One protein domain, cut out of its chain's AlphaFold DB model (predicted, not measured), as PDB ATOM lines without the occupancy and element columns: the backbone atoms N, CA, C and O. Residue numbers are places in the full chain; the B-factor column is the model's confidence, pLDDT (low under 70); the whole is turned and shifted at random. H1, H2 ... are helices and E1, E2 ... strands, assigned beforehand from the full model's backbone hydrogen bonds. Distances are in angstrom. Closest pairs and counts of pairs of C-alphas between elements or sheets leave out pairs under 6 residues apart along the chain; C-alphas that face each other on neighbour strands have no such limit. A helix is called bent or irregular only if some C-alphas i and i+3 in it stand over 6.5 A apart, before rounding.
ATOM      1  N   THR A 341       0.758  -8.814  -9.680       86.69
ATOM      2  CA  THR A 341       0.940  -7.735 -10.640       86.69
ATOM      3  C   THR A 341      -0.343  -7.625 -11.454       86.69
ATOM      4  O   THR A 341      -1.047  -8.614 -11.651       86.69
ATOM      5  N   ASN A 342      -0.692  -6.426 -11.912       86.38
ATOM      6  CA  ASN A 342      -1.739  -6.299 -12.923       86.38
ATOM      7  C   ASN A 342      -1.266  -6.923 -14.256       86.38
ATOM      8  O   ASN A 342      -0.107  -7.318 -14.395       86.38
ATOM      9  N   ALA A 343      -2.151  -6.972 -15.255       87.25
ATOM     10  CA  ALA A 343      -1.820  -7.461 -16.599       87.25
ATOM     11  C   ALA A 343      -0.669  -6.681 -17.280       87.25
ATOM     12  O   ALA A 343      -0.088  -7.164 -18.243       87.25
ATOM     13  N   GLU A 344      -0.313  -5.500 -16.766       89.06
ATOM     14  CA  GLU A 344       0.787  -4.655 -17.250       89.06
ATOM     15  C   GLU A 344       2.104  -4.877 -16.474       89.06
ATOM     16  O   GLU A 344       3.054  -4.110 -16.630       89.06
ATOM     17  N   GLY A 345       2.170  -5.872 -15.582       90.38
ATOM     18  CA  GLY A 345       3.355  -6.148 -14.757       90.38
ATOM     19  C   GLY A 345       3.589  -5.143 -13.617       90.38
ATOM     20  O   GLY A 345       4.615  -5.189 -12.933       90.38
ATOM     21  N   GLN A 346       2.649  -4.232 -13.365       91.88
ATOM     22  CA  GLN A 346       2.717  -3.267 -12.271       91.88
ATOM     23  C   GLN A 346       2.223  -3.896 -10.963       91.88
ATOM     24  O   GLN A 346       1.163  -4.513 -10.895       91.88
ATOM     25  N   ARG A 347       2.965  -3.683  -9.877       89.25
ATOM     26  CA  ARG A 347       2.601  -4.073  -8.515       89.25
ATOM     27  C   ARG A 347       1.365  -3.302  -8.074       89.25
ATOM     28  O   ARG A 347       1.392  -2.071  -8.040       89.25
ATOM     29  N   ILE A 348       0.322  -4.016  -7.668       91.69
ATOM     30  CA  ILE A 348      -0.899  -3.425  -7.111       91.69
ATOM     31  C   ILE A 348      -0.950  -3.571  -5.591       91.69
ATOM     32  O   ILE A 348      -0.468  -4.541  -5.005       91.69
ATOM     33  N   CYS A 349      -1.523  -2.571  -4.921       90.06
ATOM     34  CA  CYS A 349      -1.619  -2.569  -3.469       90.06
ATOM     35  C   CYS A 349      -2.707  -3.520  -3.012       90.06
ATOM     36  O   CYS A 349      -3.869  -3.297  -3.333       90.06
ATOM     37  N   ARG A 350      -2.381  -4.522  -2.190       88.06
ATOM     38  CA  ARG A 350      -3.390  -5.499  -1.747       88.06
ATOM     39  C   ARG A 350      -4.544  -4.871  -0.965       88.06
ATOM     40  O   ARG A 350      -5.651  -5.386  -0.993       88.06
ATOM     41  N   GLN A 351      -4.310  -3.744  -0.290       87.75
ATOM     42  CA  GLN A 351      -5.338  -3.079   0.519       87.75
ATOM     43  C   GLN A 351      -6.219  -2.086  -0.235       87.75
ATOM     44  O   GLN A 351      -7.321  -1.809   0.226       87.75
ATOM     45  N   CYS A 352      -5.756  -1.506  -1.341       91.31
ATOM     46  CA  CYS A 352      -6.561  -0.531  -2.089       91.31
ATOM     47  C   CYS A 352      -6.683  -0.820  -3.585       91.31
ATOM     48  O   CYS A 352      -7.320  -0.041  -4.285       91.31
ATOM     49  N   GLY A 353      -6.063  -1.887  -4.087       91.81
ATOM     50  CA  GLY A 353      -6.046  -2.273  -5.499       91.81
ATOM     51  C   GLY A 353      -5.288  -1.314  -6.420       91.81
ATOM     52  O   GLY A 353      -5.178  -1.581  -7.609       91.81
ATOM     53  N   LEU A 354      -4.762  -0.197  -5.905       91.75
ATOM     54  CA  LEU A 354      -4.132   0.822  -6.741       91.75
ATOM     55  C   LEU A 354      -2.748   0.359  -7.220       91.75
ATOM     56  O   LEU A 354      -1.968  -0.129  -6.391       91.75
ATOM     57  N   PRO A 355      -2.420   0.543  -8.514       91.88
ATOM     58  CA  PRO A 355      -1.077   0.299  -9.019       91.88
ATOM     59  C   PRO A 355      -0.092   1.257  -8.343       91.88
ATOM     60  O   PRO A 355      -0.386   2.438  -8.132       91.88
ATOM     61  N   GLY A 356       1.070   0.729  -7.961       90.75
ATOM     62  CA  GLY A 356       2.151   1.529  -7.400       90.75
ATOM     63  C   GLY A 356       2.638   2.560  -8.411       90.75
ATOM     64  O   GLY A 356       2.546   2.360  -9.619       90.75
ATOM     65  N   ARG A 357       3.180   3.682  -7.940       91.06
ATOM     66  CA  ARG A 357       3.793   4.656  -8.854       91.06
ATOM     67  C   ARG A 357       5.085   4.085  -9.443       91.06
ATOM     68  O   ARG A 357       6.024   3.800  -8.702       91.06
ATOM     69  N   TYR A 358       5.133   3.947 -10.766       91.38
ATOM     70  CA  TYR A 358       6.327   3.570 -11.526       91.38
ATOM     71  C   TYR A 358       6.989   4.808 -12.139       91.38
ATOM     72  O   TYR A 358       6.305   5.702 -12.636       91.38
ATOM     73  N   LYS A 359       8.319   4.862 -12.098       91.50
ATOM     74  CA  LYS A 359       9.150   5.832 -12.820       91.50
ATOM     75  C   LYS A 359      10.357   5.067 -13.349       91.50
ATOM     76  O   LYS A 359      10.976   4.318 -12.596       91.50
ATOM     77  N   ASP A 360      10.625   5.201 -14.643       86.56
ATOM     78  CA  ASP A 360      11.737   4.527 -15.324       86.56
ATOM     79  C   ASP A 360      11.692   2.986 -15.188       86.56
ATOM     80  O   ASP A 360      12.698   2.330 -14.930       86.56
ATOM     81  N   GLY A 361      10.491   2.397 -15.281       83.38
ATOM     82  CA  GLY A 361      10.277   0.943 -15.190       83.38
ATOM     83  C   GLY A 361      10.419   0.343 -13.784       83.38
ATOM     84  O   GLY A 361      10.135  -0.836 -13.589       83.38
ATOM     85  N   LYS A 362      10.792   1.138 -12.771       81.38
ATOM     86  CA  LYS A 362      10.884   0.700 -11.371       81.38
ATOM     87  C   LYS A 362       9.759   1.308 -10.541       81.38
ATOM     88  O   LYS A 362       9.404   2.478 -10.697       81.38
ATOM     89  N   CYS A 363       9.188   0.516  -9.633       82.00
ATOM     90  CA  CYS A 363       8.217   1.034  -8.677       82.00
ATOM     91  C   CYS A 363       8.953   1.956  -7.694       82.00
ATOM     92  O   CYS A 363       9.755   1.489  -6.889       82.00
ATOM     93  N   VAL A 364       8.707   3.265  -7.778       88.19
ATOM     94  CA  VAL A 364       9.327   4.278  -6.900       88.19
ATOM     95  C   VAL A 364       8.616   4.379  -5.553       88.19
ATOM     96  O   VAL A 364       9.086   5.056  -4.640       88.19
ATOM     97  N   GLU A 365       7.460   3.732  -5.418       85.19
ATOM     98  CA  GLU A 365       6.686   3.754  -4.190       85.19
ATOM     99  C   GLU A 365       7.243   2.741  -3.186       85.19
ATOM    100  O   GLU A 365       7.388   1.555  -3.473       85.19
ATOM    101  N   LYS A 366       7.577   3.220  -1.984       84.31
ATOM    102  CA  LYS A 366       8.128   2.381  -0.918       84.31
ATOM    103  C   LYS A 366       7.034   1.461  -0.376       84.31
ATOM    104  O   LYS A 366       6.143   1.905   0.348       84.31
ATOM    105  N   TRP A 367       7.123   0.179  -0.703       84.00
ATOM    106  CA  TRP A 367       6.220  -0.842  -0.186       84.00
ATOM    107  C   TRP A 367       6.575  -1.191   1.262       84.00
ATOM    108  O   TRP A 367       7.742  -1.391   1.599       84.00
ATOM    109  N   GLY A 368       5.574  -1.202   2.140       83.06
ATOM    110  CA  GLY A 368       5.747  -1.518   3.559       83.06
ATOM    111  C   GLY A 368       5.443  -2.977   3.897       83.06
ATOM    112  O   GLY A 368       4.797  -3.661   3.100       83.06
ATOM    113  N   PRO A 369       5.856  -3.445   5.089       80.25
ATOM    114  CA  PRO A 369       5.286  -4.645   5.686       80.25
ATOM    115  C   PRO A 369       3.799  -4.415   5.930       80.25
ATOM    116  O   PRO A 369       3.407  -3.469   6.614       80.25
ATOM    117  N   GLY A 370       2.985  -5.231   5.274       74.56
ATOM    118  CA  GLY A 370       1.569  -5.354   5.565       74.56
ATOM    119  C   GLY A 370       1.296  -6.641   6.336       74.56
ATOM    120  O   GLY A 370       2.214  -7.427   6.569       74.56
ATOM    121  N   PRO A 371       0.029  -6.900   6.685       74.38
ATOM    122  CA  PRO A 371      -0.365  -8.093   7.439       74.38
ATOM    123  C   PRO A 371      -0.048  -9.414   6.717       74.38
ATOM    124  O   PRO A 371      -0.045 -10.463   7.341       74.38
ATOM    125  N   MET A 372       0.227  -9.370   5.409       74.44
ATOM    126  CA  MET A 372       0.594 -10.532   4.592       74.44
ATOM    127  C   MET A 372       2.094 -10.569   4.253       74.44
ATOM    128  O   MET A 372       2.484 -11.201   3.278       74.44
ATOM    129  N   GLY A 373       2.923  -9.838   5.003       80.56
ATOM    130  CA  GLY A 373       4.373  -9.815   4.832       80.56
ATOM    131  C   GLY A 373       4.937  -8.532   4.196       80.56
ATOM    132  O   GLY A 373       4.192  -7.613   3.808       80.56
ATOM    133  N   PRO A 374       6.279  -8.430   4.125       78.31
ATOM    134  CA  PRO A 374       7.004  -7.298   3.553       78.31
ATOM    135  C   PRO A 374       6.632  -7.062   2.086       78.31
ATOM    136  O   PRO A 374       6.657  -7.962   1.257       78.31
ATOM    137  N   GLY A 375       6.301  -5.816   1.743       82.62
ATOM    138  CA  GLY A 375       6.102  -5.408   0.354       82.62
ATOM    139  C   GLY A 375       4.659  -5.479  -0.160       82.62
ATOM    140  O   GLY A 375       4.447  -5.330  -1.360       82.62
ATOM    141  N   THR A 376       3.671  -5.691   0.712       83.44
ATOM    142  CA  THR A 376       2.271  -5.958   0.316       83.44
ATOM    143  C   THR A 376       1.386  -4.711   0.235       83.44
ATOM    144  O   THR A 376       0.315  -4.739  -0.380       83.44
ATOM    145  N   VAL A 377       1.826  -3.600   0.833       89.81
ATOM    146  CA  VAL A 377       1.020  -2.383   1.003       89.81
ATOM    147  C   VAL A 377       1.768  -1.142   0.505       89.81
ATOM    148  O   VAL A 377       2.935  -0.940   0.842       89.81
ATOM    149  N   CYS A 378       1.088  -0.287  -0.271       92.06
ATOM    150  CA  CYS A 378       1.648   0.978  -0.763       92.06
ATOM    151  C   CYS A 378       1.871   1.996   0.370       92.06
ATOM    152  O   CYS A 378       1.263   1.903   1.438       92.06
ATOM    153  N   ASP A 379       2.695   3.021   0.137       90.50
ATOM    154  CA  ASP A 379       3.061   4.006   1.167       90.50
ATOM    155  C   ASP A 379       1.838   4.752   1.736       90.50
ATOM    156  O   ASP A 379       1.766   5.021   2.937       90.50
ATOM    157  N   ARG A 380       0.812   5.016   0.913       90.12
ATOM    158  CA  ARG A 380      -0.460   5.591   1.389       90.12
ATOM    159  C   ARG A 380      -1.176   4.685   2.384       90.12
ATOM    160  O   ARG A 380      -1.587   5.161   3.441       90.12
ATOM    161  N   CYS A 381      -1.335   3.404   2.062       90.88
ATOM    162  CA  CYS A 381      -2.019   2.455   2.937       90.88
ATOM    163  C   CYS A 381      -1.178   2.130   4.176       90.88
ATOM    164  O   CYS A 381      -1.731   2.059   5.268       90.88
ATOM    165  N   ARG A 382       0.153   2.095   4.054       90.19
ATOM    166  CA  ARG A 382       1.070   1.981   5.192       90.19
ATOM    167  C   ARG A 382       0.950   3.178   6.136       90.19
ATOM    168  O   ARG A 382       0.813   2.999   7.341       90.19
ATOM    169  N   LYS A 383       0.949   4.407   5.605       92.69
ATOM    170  CA  LYS A 383       0.715   5.630   6.397       92.69
ATOM    171  C   LYS A 383      -0.675   5.634   7.025       92.69
ATOM    172  O   LYS A 383      -0.813   6.064   8.167       92.69
ATOM    173  N   LYS A 384      -1.689   5.147   6.305       92.38
ATOM    174  CA  LYS A 384      -3.056   5.016   6.819       92.38
ATOM    175  C   LYS A 384      -3.110   4.021   7.977       92.38
ATOM    176  O   LYS A 384      -3.588   4.404   9.036       92.38
ATOM    177  N   MET A 385      -2.565   2.816   7.819       87.00
ATOM    178  CA  MET A 385      -2.471   1.820   8.893       87.00
ATOM    179  C   MET A 385      -1.694   2.360  10.091       87.00
ATOM    180  O   MET A 385      -2.210   2.343  11.198       87.00
ATOM    181  N   LYS A 386      -0.524   2.969   9.869       89.81
ATOM    182  CA  LYS A 386       0.273   3.554  10.955       89.81
ATOM    183  C   LYS A 386      -0.461   4.686  11.683       89.81
ATOM    184  O   LYS A 386      -0.275   4.874  12.880       89.81
ATOM    185  N   ARG A 387      -1.308   5.453  10.984       89.31
ATOM    186  CA  ARG A 387      -2.190   6.452  11.611       89.31
ATOM    187  C   ARG A 387      -3.306   5.787  12.416       89.31
ATOM    188  O   ARG A 387      -3.635   6.295  13.480       89.31
ATOM    189  N   VAL A 388      -3.871   4.685  11.924       88.75
ATOM    190  CA  VAL A 388      -4.907   3.917  12.630       88.75
ATOM    191  C   VAL A 388      -4.343   3.289  13.909       88.75
ATOM    192  O   VAL A 388      -4.935   3.487  14.961       88.75
ATOM    193  N   GLU A 389      -3.172   2.651  13.867       88.31
ATOM    194  CA  GLU A 389      -2.508   2.075  15.055       88.31
ATOM    195  C   GLU A 389      -2.152   3.142  16.102       88.31
ATOM    196  O   GLU A 389      -2.362   2.955  17.301       88.31
ATOM    197  N   ARG A 390      -1.687   4.316  15.653       88.50
ATOM    198  CA  ARG A 390      -1.454   5.463  16.548       88.50
ATOM    199  C   ARG A 390      -2.742   6.033  17.142       88.50
ATOM    200  O   ARG A 390      -2.707   6.575  18.238       88.50
ATOM    201  N   ARG A 391      -3.873   5.952  16.433       88.19
ATOM    202  CA  ARG A 391      -5.157   6.458  16.942       88.19
ATOM    203  C   ARG A 391      -5.816   5.476  17.906       88.19
ATOM    204  O   ARG A 391      -6.379   5.922  18.895       88.19
ATOM    205  N   GLY A 392      -5.691   4.172  17.654       82.25
ATOM    206  CA  GLY A 392      -6.226   3.131  18.535       82.25
ATOM    207  C   GLY A 392      -5.592   3.148  19.925       82.25
ATOM    208  O   GLY A 392      -6.289   2.982  20.918       82.25
ATOM    209  N   THR A 393      -4.294   3.445  20.016       76.12
ATOM    210  CA  THR A 393      -3.605   3.609  21.307       76.12
ATOM    211  C   THR A 393      -4.005   4.899  22.025       76.12
ATOM    212  O   THR A 393      -4.221   4.870  23.232       76.12
ATOM    213  N   LEU A 394      -4.181   6.008  21.298       73.69
ATOM    214  CA  LEU A 394      -4.572   7.295  21.885       73.69
ATOM    215  C   LEU A 394      -6.024   7.296  22.392       73.69
ATOM    216  O   LEU A 394      -6.291   7.803  23.475       73.69
ATOM    217  N   GLU A 395      -6.952   6.679  21.660       75.00
ATOM    218  CA  GLU A 395      -8.354   6.543  22.083       75.00
ATOM    219  C   GLU A 395      -8.492   5.597  23.287       75.00
ATOM    220  O   GLU A 395      -9.273   5.860  24.203       75.00
ATOM    221  N   GLN A 396      -7.668   4.546  23.354       75.06
ATOM    222  CA  GLN A 396      -7.629   3.648  24.507       75.06
ATOM    223  C   GLN A 396      -6.997   4.303  25.745       75.06
ATOM    224  O   GLN A 396      -7.463   4.068  26.859       75.06
ATOM    225  N   GLN A 397      -6.011   5.188  25.568       78.06
ATOM    226  CA  GLN A 397      -5.484   6.022  26.655       78.06
ATOM    227  C   GLN A 397      -6.517   7.036  27.158       78.06
ATOM    228  O   GLN A 397      -6.638   7.224  28.363       78.06
ATOM    229  N   GLN A 398      -7.309   7.634  26.264       77.62
ATOM    230  CA  GLN A 398      -8.363   8.580  26.641       77.62
ATOM    231  C   GLN A 398      -9.514   7.897  27.397       77.62
ATOM    232  O   GLN A 398     -10.050   8.455  28.354       77.62
ATOM    233  N   LEU A 399      -9.856   6.663  27.016       74.06
ATOM    234  CA  LEU A 399     -10.829   5.841  27.739       74.06
ATOM    235  C   LEU A 399     -10.324   5.424  29.129       74.06
ATOM    236  O   LEU A 399     -11.107   5.450  30.075       74.06
ATOM    237  N   ASN A 400      -9.034   5.105  29.280       73.56
ATOM    238  CA  ASN A 400      -8.452   4.794  30.592       73.56
ATOM    239  C   ASN A 400      -8.288   6.037  31.483       73.56
ATOM    240  O   ASN A 400      -8.557   5.962  32.680       73.56
ATOM    241  N   ALA A 401      -7.907   7.185  30.916       71.06
ATOM    242  CA  ALA A 401      -7.792   8.441  31.660       71.06
ATOM    243  C   ALA A 401      -9.156   8.907  32.202       71.06
ATOM    244  O   ALA A 401      -9.265   9.309  33.358       71.06
TER     245      ALA A 401
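What this domain is: This is residues 341 to 401 of the 572 residues of an uncharacterized protein of Agaricus bisporus var. burnettii (strain JB137-S8 / ATCC MYA-4627 / FGSC 10392) (UniProt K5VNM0). A small head, much of it loop with one short strand hairpin of E1 and E2, has a single long helix, H1, running out of it like a handle, and residues 386 to 401 of H1 stick out free. The unnamed stretch of residues 341 to 367 loops through the head, and the hairpin sits beside the first turns of H1. The printed part has 61 residues, with two named strands and one named helix in the order E1, E2, H1; the sheet has the order E1 - E2 and is antiparallel, and the class is mixed, helices and strands. The whole is loose, with a radius of gyration of the C-alphas of 14.9 A, and the C-alphas span 51 by 19 by 16 A, the free arm of H1 making much of the length.

Where its parts are: The printed part begins at Thr 341, with its C-alpha at (0.940, -7.735, -10.640). Residues 341 to 367, 27 residues, hold no named element; their C-alphas lie 7 to 22 A from the mean of all C-alphas. Within them residues 358 to 359 pair with residues 362 to 363, antiparallel, a pairing too short to be named. E1 is residues 368 to 370, beginning with C-alpha 368 at (5.747, -1.518, 3.559). E2 is residues 373 to 377, 9.0 A from first to last C-alpha. H1 is residues 379 to 401, 32.7 A long, and its last C-alpha, that of Ala 401, is at (-7.792, 8.441, 31.660).

How they stand to each other: E1 and E2 are antiparallel neighbours and form a hairpin. The C-alphas of Pro 369 and Pro 374 face each other at 3.8 A. Across the pair, N 368 and O 377 are within hydrogen-bond range at 3.0 A, and so are N 373 and O 370 at 3.0 A. E1 and H1 have 4 pairs of C-alphas within 8 A, and the closest are those of Gly 368 and Arg 382, 6.1 A apart. Within 10 A, H1 has 9 pairs of C-alphas with E1 and 3 with E2, made by residues 379 to 385 of H1. In H1 every O i to N i+4 pair is within hydrogen-bond range, and the helix is not bent.

The domain as a whole: The two C-alphas farthest apart are those of Glu 344 and Ala 401, at 51.4 A. Without the free residues 386 to 401, the body of 45 residues spans 27 by 18 by 15 A, with a radius of gyration of 9.9 A. The links from E1 to E2 and from E2 to H1 are tight. The printed part has no cut. The mean pLDDT of the printed part is 85.3, and no printed residue is under 70.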